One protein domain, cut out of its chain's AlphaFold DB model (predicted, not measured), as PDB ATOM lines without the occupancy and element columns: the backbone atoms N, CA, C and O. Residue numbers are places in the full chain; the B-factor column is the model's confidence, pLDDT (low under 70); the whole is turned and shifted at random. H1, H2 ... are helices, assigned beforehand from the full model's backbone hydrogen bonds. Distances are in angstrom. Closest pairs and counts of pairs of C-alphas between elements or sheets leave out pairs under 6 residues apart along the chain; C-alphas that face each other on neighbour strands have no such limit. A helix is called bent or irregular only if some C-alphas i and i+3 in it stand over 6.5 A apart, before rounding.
ATOM      1  N   ALA A 375     281.862 196.264 160.501       88.50
ATOM      2  CA  ALA A 375     281.395 197.093 161.615       88.50
ATOM      3  C   ALA A 375     280.787 198.443 161.169       88.50
ATOM      4  O   ALA A 375     279.750 198.847 161.702       88.50
ATOM      5  N   ASP A 376     281.364 199.101 160.155       89.31
ATOM      6  CA  ASP A 376     280.845 200.359 159.600       89.31
ATOM      7  C   ASP A 376     279.523 200.138 158.848       89.31
ATOM      8  O   ASP A 376     278.615 200.970 158.919       89.31
ATOM      9  N   TRP A 377     279.377 198.995 158.168       91.25
ATOM     10  CA  TRP A 377     278.131 198.608 157.501       91.25
ATOM     11  C   TRP A 377     277.013 198.337 158.512       91.25
ATOM     12  O   TRP A 377     275.889 198.805 158.319       91.25
ATOM     13  N   TYR A 378     277.319 197.632 159.607       90.56
ATOM     14  CA  TYR A 378     276.381 197.395 160.706       90.56
ATOM     15  C   TYR A 378     275.983 198.696 161.418       90.56
ATOM     16  O   TYR A 378     274.811 198.868 161.760       90.56
ATOM     17  N   ALA A 379     276.919 199.627 161.626       91.31
ATOM     18  CA  ALA A 379     276.632 200.937 162.211       91.31
ATOM     19  C   ALA A 379     275.715 201.779 161.304       91.31
ATOM     20  O   ALA A 379     274.684 202.280 161.759       91.31
ATOM     21  N   TRP A 380     276.038 201.868 160.010       92.88
ATOM     22  CA  TRP A 380     275.230 202.570 159.007       92.88
ATOM     23  C   TRP A 380     273.817 201.985 158.867       92.88
ATOM     24  O   TRP A 380     272.839 202.732 158.847       92.88
ATOM     25  N   ALA A 381     273.681 200.657 158.831       89.38
ATOM     26  CA  ALA A 381     272.374 200.012 158.719       89.38
ATOM     27  C   ALA A 381     271.514 200.195 159.980       89.38
ATOM     28  O   ALA A 381     270.310 200.423 159.865       89.38
ATOM     29  N   LYS A 382     272.123 200.176 161.176       89.00
ATOM     30  CA  LYS A 382     271.429 200.520 162.429       89.00
ATOM     31  C   LYS A 382     270.942 201.966 162.425       89.00
ATOM     32  O   LYS A 382     269.814 202.209 162.839       89.00
ATOM     33  N   GLU A 383     271.736 202.910 161.927       89.56
ATOM     34  CA  GLU A 383     271.310 204.310 161.813       89.56
ATOM     35  C   GLU A 383     270.149 204.481 160.817       89.56
ATOM     36  O   GLU A 383     269.145 205.112 161.142       89.56
ATOM     37  N   LEU A 384     270.202 203.827 159.651       88.25
ATOM     38  CA  LEU A 384     269.066 203.815 158.720       88.25
ATOM     39  C   LEU A 384     267.807 203.194 159.340       88.25
ATOM     40  O   LEU A 384     266.721 203.752 159.175       88.25
ATOM     41  N   ALA A 385     267.941 202.111 160.112       86.44
ATOM     42  CA  ALA A 385     266.825 201.500 160.829       86.44
ATOM     43  C   ALA A 385     266.200 202.456 161.866       86.44
ATOM     44  O   ALA A 385     264.974 202.523 161.960       86.44
ATOM     45  N   ARG A 386     267.002 203.265 162.581       87.75
ATOM     46  CA  ARG A 386     266.490 204.331 163.474       87.75
ATOM     47  C   ARG A 386     265.719 205.411 162.714       87.75
ATOM     48  O   ARG A 386     264.753 205.949 163.244       87.75
ATOM     49  N   GLN A 387     266.123 205.704 161.479       86.25
ATOM     50  CA  GLN A 387     265.445 206.647 160.584       86.25
ATOM     51  C   GLN A 387     264.240 206.031 159.840       86.25
ATOM     52  O   GLN A 387     263.626 206.707 159.017       86.25
ATOM     53  N   GLY A 388     263.910 204.751 160.068       82.62
ATOM     54  CA  GLY A 388     262.863 204.033 159.327       82.62
ATOM     55  C   GLY A 388     263.187 203.807 157.841       82.62
ATOM     56  O   GLY A 388     262.298 203.489 157.050       82.62
ATOM     57  N   ARG A 389     264.449 203.986 157.435       82.25
ATOM     58  CA  ARG A 389     264.925 203.845 156.053       82.25
ATOM     59  C   ARG A 389     265.569 202.475 155.849       82.25
ATOM     60  O   ARG A 389     266.164 201.901 156.755       82.25
ATOM     61  N   ARG A 390     265.478 201.947 154.627       83.12
ATOM     62  CA  ARG A 390     266.076 200.652 154.266       83.12
ATOM     63  C   ARG A 390     267.519 200.817 153.767       83.12
ATOM     64  O   ARG A 390     267.771 201.745 152.995       83.12
ATOM     65  N   PRO A 391     268.445 199.904 154.118       86.38
ATOM     66  CA  PRO A 391     269.747 199.790 153.463       86.38
ATOM     67  C   PRO A 391     269.603 199.584 151.947       86.38
ATOM     68  O   PRO A 391     269.097 198.561 151.490       86.38
ATOM     69  N   THR A 392     270.042 200.560 151.147       87.56
ATOM     70  CA  THR A 392     270.021 200.489 149.673       87.56
ATOM     71  C   THR A 392     271.428 200.575 149.091       87.56
ATOM     72  O   THR A 392     272.337 201.126 149.709       87.56
ATOM     73  N   GLN A 393     271.611 200.055 147.873       87.31
ATOM     74  CA  GLN A 393     272.908 200.078 147.189       87.31
ATOM     75  C   GLN A 393     273.385 201.513 146.897       87.31
ATOM     76  O   GLN A 393     274.562 201.809 147.074       87.31
ATOM     77  N   GLY A 394     272.469 202.411 146.508       86.19
ATOM     78  CA  GLY A 394     272.776 203.834 146.316       86.19
ATOM     79  C   GLY A 394     273.232 204.498 147.615       86.19
ATOM     80  O   GLY A 394     274.332 205.038 147.667       86.19
ATOM     81  N   GLY A 395     272.456 204.352 148.697       86.50
ATOM     82  CA  GLY A 395     272.804 204.942 149.994       86.50
ATOM     83  C   GLY A 395     274.115 204.413 150.593       86.50
ATOM     84  O   GLY A 395     274.794 205.145 151.306       86.50
ATOM     85  N   ALA A 396     274.502 203.167 150.298       87.50
ATOM     86  CA  ALA A 396     275.787 202.617 150.735       87.50
ATOM     87  C   ALA A 396     276.981 203.179 149.941       87.50
ATOM     88  O   ALA A 396     278.071 203.344 150.494       87.50
ATOM     89  N   LEU A 397     276.778 203.486 148.654       88.06
ATOM     90  CA  LEU A 397     277.778 204.148 147.817       88.06
ATOM     91  C   LEU A 397     277.942 205.623 148.224       88.06
ATOM     92  O   LEU A 397     279.069 206.082 148.383       88.06
ATOM     93  N   GLU A 398     276.838 206.331 148.482       86.94
ATOM     94  CA  GLU A 398     276.845 207.711 149.002       86.94
ATOM     95  C   GLU A 398     277.491 207.814 150.393       86.94
ATOM     96  O   GLU A 398     278.225 208.762 150.663       86.94
ATOM     97  N   ALA A 399     277.298 206.813 151.260       86.00
ATOM     98  CA  ALA A 399     277.972 206.719 152.559       86.00
ATOM     99  C   ALA A 399     279.477 206.367 152.466       86.00
ATOM    100  O   ALA A 399     280.159 206.277 153.493       86.00
ATOM    101  N   GLY A 400     280.009 206.133 151.260       87.81
ATOM    102  CA  GLY A 400     281.417 205.802 151.040       87.81
ATOM    103  C   GLY A 400     281.849 204.488 151.698       87.81
ATOM    104  O   GLY A 400     282.997 204.368 152.126       87.81
ATOM    105  N   LEU A 401     280.941 203.513 151.833       89.19
ATOM    106  CA  LEU A 401     281.231 202.204 152.439       89.19
ATOM    107  C   LEU A 401     282.035 201.276 151.512       89.19
ATOM    108  O   LEU A 401     282.668 200.325 151.971       89.19
ATOM    109  N   ALA A 402     282.027 201.543 150.205       89.38
ATOM    110  CA  ALA A 402     282.835 200.842 149.215       89.38
ATOM    111  C   ALA A 402     283.112 201.738 147.992       89.38
ATOM    112  O   ALA A 402     282.317 202.630 147.697       89.38
ATOM    113  N   PRO A 403     284.195 201.480 147.234       80.19
ATOM    114  CA  PRO A 403     284.635 202.345 146.135       80.19
ATOM    115  C   PRO A 403     283.785 202.237 144.861       80.19
ATOM    116  O   PRO A 403     283.965 203.026 143.938       80.19
ATOM    117  N   ASN A 404     282.907 201.233 144.747       87.38
ATOM    118  CA  ASN A 404     282.051 201.039 143.577       87.38
ATOM    119  C   ASN A 404     280.802 200.201 143.892       87.38
ATOM    120  O   ASN A 404     280.772 199.417 144.844       87.38
ATOM    121  N   LEU A 405     279.787 200.328 143.033       86.81
ATOM    122  CA  LEU A 405     278.492 199.657 143.174       86.81
ATOM    123  C   LEU A 405     278.592 198.118 143.166       86.81
ATOM    124  O   LEU A 405     277.807 197.449 143.831       86.81
ATOM    125  N   SER A 406     279.569 197.538 142.462       80.31
ATOM    126  CA  SER A 406     279.775 196.081 142.413       80.31
ATOM    127  C   SER A 406     280.260 195.523 143.753       80.31
ATOM    128  O   SER A 406     279.776 194.482 144.202       80.31
ATOM    129  N   ALA A 407     281.174 196.232 144.419       85.06
ATOM    130  CA  ALA A 407     281.605 195.926 145.776       85.06
ATOM    131  C   ALA A 407     280.444 196.101 146.767       85.06
ATOM    132  O   ALA A 407     280.175 195.181 147.537       85.06
ATOM    133  N   VAL A 408     279.677 197.197 146.663       90.00
ATOM    134  CA  VAL A 408     278.448 197.395 147.456       90.00
ATOM    135  C   VAL A 408     277.469 196.230 147.283       90.00
ATOM    136  O   VAL A 408     277.012 195.665 148.272       90.00
ATOM    137  N   LYS A 409     277.158 195.830 146.043       90.81
ATOM    138  CA  LYS A 409     276.221 194.733 145.750       90.81
ATOM    139  C   LYS A 409     276.701 193.400 146.329       90.81
ATOM    140  O   LYS A 409     275.873 192.635 146.820       90.81
ATOM    141  N   ARG A 410     278.011 193.123 146.297       88.19
ATOM    142  CA  ARG A 410     278.602 191.909 146.883       88.19
ATOM    143  C   ARG A 410     278.491 191.915 148.408       88.19
ATOM    144  O   ARG A 410     277.927 190.974 148.962       88.19
ATOM    145  N   THR A 411     278.950 192.977 149.070       88.94
ATOM    146  CA  THR A 411     278.917 193.088 150.536       88.94
ATOM    147  C   THR A 411     277.479 193.114 151.064       88.94
ATOM    148  O   THR A 411     277.155 192.369 151.978       88.94
ATOM    149  N   LEU A 412     276.563 193.845 150.419       88.81
ATOM    150  CA  LEU A 412     275.140 193.886 150.793       88.81
ATOM    151  C   LEU A 412     274.370 192.590 150.450       88.81
ATOM    152  O   LEU A 412     273.287 192.357 150.989       88.81
ATOM    153  N   LYS A 413     274.874 191.734 149.543       90.44
ATOM    154  CA  LYS A 413     274.355 190.359 149.385       90.44
ATOM    155  C   LYS A 413     274.839 189.480 150.542       90.44
ATOM    156  O   LYS A 413     274.013 188.795 151.126       90.44
ATOM    157  N   ARG A 414     276.124 189.558 150.912       92.31
ATOM    158  CA  ARG A 414     276.692 188.823 152.056       92.31
ATOM    159  C   ARG A 414     275.997 189.188 153.377       92.31
ATOM    160  O   ARG A 414     275.351 188.330 153.966       92.31
ATOM    161  N   LEU A 415     276.021 190.462 153.769       89.50
ATOM    162  CA  LEU A 415     275.471 190.947 155.047       89.50
ATOM    163  C   LEU A 415     273.965 190.686 155.215       89.50
ATOM    164  O   LEU A 415     273.474 190.558 156.326       89.50
ATOM    165  N   ARG A 416     273.211 190.595 154.113       89.19
ATOM    166  CA  ARG A 416     271.778 190.256 154.131       89.19
ATOM    167  C   ARG A 416     271.508 188.756 154.246       89.19
ATOM    168  O   ARG A 416     270.416 188.389 154.666       89.19
ATOM    169  N   ASN A 417     272.468 187.917 153.870       84.19
ATOM    170  CA  ASN A 417     272.413 186.482 154.133       84.19
ATOM    171  C   ASN A 417     272.835 186.171 155.580       84.19
ATOM    172  O   ASN A 417     272.316 185.225 156.159       84.19
ATOM    173  N   GLU A 418     273.747 186.968 156.145       86.12
ATOM    174  CA  GLU A 418     274.188 186.880 157.545       86.12
ATOM    175  C   GLU A 418     273.116 187.425 158.507       86.12
ATOM    176  O   GLU A 418     272.616 186.676 159.339       86.12
ATOM    177  N   ASP A 419     272.693 188.686 158.336       83.75
ATOM    178  CA  ASP A 419     271.703 189.369 159.183       83.75
ATOM    179  C   ASP A 419     270.502 189.906 158.361       83.75
ATOM    180  O   ASP A 419     270.374 191.114 158.091       83.75
ATOM    181  N   PRO A 420     269.556 189.028 157.959       79.88
ATOM    182  CA  PRO A 420     268.392 189.410 157.160       79.88
ATOM    183  C   PRO A 420     267.416 190.344 157.890       79.88
ATOM    184  O   PRO A 420     266.650 191.047 157.231       79.88
ATOM    185  N   GLU A 421     267.428 190.405 159.224       81.00
ATOM    186  CA  GLU A 421     266.557 191.324 159.973       81.00
ATOM    187  C   GLU A 421     266.999 192.787 159.839       81.00
ATOM    188  O   GLU A 421     266.156 193.675 159.710       81.00
ATOM    189  N   LEU A 422     268.310 193.049 159.797       79.94
ATOM    190  CA  LEU A 422     268.850 194.407 159.692       79.94
ATOM    191  C   LEU A 422     268.960 194.881 158.233       79.94
ATOM    192  O   LEU A 422     268.697 196.047 157.936       79.94
ATOM    193  N   PHE A 423     269.317 193.981 157.309       82.00
ATOM    194  CA  PHE A 423     269.566 194.316 155.898       82.00
ATOM    195  C   PHE A 423     268.483 193.835 154.917       82.00
ATOM    196  O   PHE A 423     268.548 194.170 153.732       82.00
ATOM    197  N   GLY A 424     267.496 193.052 155.365       70.75
ATOM    198  CA  GLY A 424     266.528 192.356 154.503       70.75
ATOM    199  C   GLY A 424     265.052 192.473 154.905       70.75
ATOM    200  O   GLY A 424     264.215 191.805 154.299       70.75
ATOM    201  N   ALA A 425     264.696 193.310 155.887       59.78
ATOM    202  CA  ALA A 425     263.337 193.362 156.432       59.78
ATOM    203  C   ALA A 425     262.270 193.904 155.453       59.78
ATOM    204  O   ALA A 425     261.973 195.103 155.388       59.78
TER     205      ALA A 425
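What this domain is: This is residues 375 to 425 of the 428 residues of an uncharacterized protein of Bifidobacterium callitrichos (UniProt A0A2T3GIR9). The longest helix, H3, makes one side of a small all-helix domain, and H1 and H2 lie across from it; H2 packs on H3 around Gln 393 and Val 408, while short H4 folds back from the last part of H3 to residues 381 to 385 of H1. H1 runs crosswise to H3 without quite reaching it, and H4 bridges the two at one end. The printed part has 51 residues with four named helices, in the order H1, H2, H3, H4 along the chain, and no named strand. The class is all helix, with 36 of the 51 printed residues in the helices. The whole is compact, with a radius of gyration of the C-alphas of 9.8 A, and its rounded outline spans 25 by 21 by 17 A.

How they stand to each other: The longest helix is H3, residues 405 to 418. H2, residues 393 to 398, touches H3 with 8 pairs of C-alphas within 8 A. The closest C-alphas of these two are those of Gln 393 and Val 408, 6.2 A apart. The lines of H2 and H3 stand at a steep tilt of 60 degrees, and the two run opposite ways. H4, residues 420 to 423, touches H3 with 4 pairs of C-alphas within 8 A, and on the side of H3 residues 412 to 416 alone take part. The closest C-alphas of H3 and H4 are those of Arg 416 and Phe 423, 4.9 A apart. H1, residues 375 to 386, touches H4 with residues 381 to 385 alone. The closest C-alphas of H1 and H4 are those of Ala 381 and Leu 422, 6.7 A apart, and the centres of the two helices are 10.5 A apart. H1 and H2 are near each other, with 5 pairs of C-alphas within 10 A and the closest 8.2 A apart. H1 and H3 are only just apart, with their closest C-alphas 8.5 A from each other. H2 and H4 are apart. In H1 and H2 every pair of O of residue i and N of residue i+4 is within hydrogen-bond range, and in H3 it is 9 of 10, while H4 is too short for such a pair and its one pair of O i and N i+3 is not within range.

Where its parts are: H3 has 14 residues, from Leu 405 to Glu 418, and measures 19.7 A from first to last C-alpha; its C-alpha 405 is at (278.492, 199.657, 143.174) and its C-alpha 418 at (274.188, 186.880, 157.545). H1 has 12 residues and measures 16.7 A, beginning at C-alpha 375, at (281.395, 197.093, 161.615). H2, with 6 residues from Gln 393 to Glu 398, is 8.8 A long. H4 has 4 residues, is 5.2 A long and ends at C-alpha 423, at (269.566, 194.316, 155.898). None of the four helices is bent.

The domain as a whole: The two C-alphas farthest apart are those of Arg 386 and Ser 406, at 26.2 A. The first and last printed C-alphas, those of Ala 375 and Ala 425, are 19.2 A apart. The printed part has no cut, and it runs from residue 375 to residue 425 of a full chain of 428 residues. The link from H3 to H4, one residue, is tight; the links from H1 to H2 and from H2 to H3, six residues each, are short, and no link is long. The mean pLDDT of the printed part of this predicted model is 86.1, and residue 425 is the one printed residue under 70. Among the helices the mean pLDDT is 90 for H1, 88 for H3, 87 for H2 and 81 for H4.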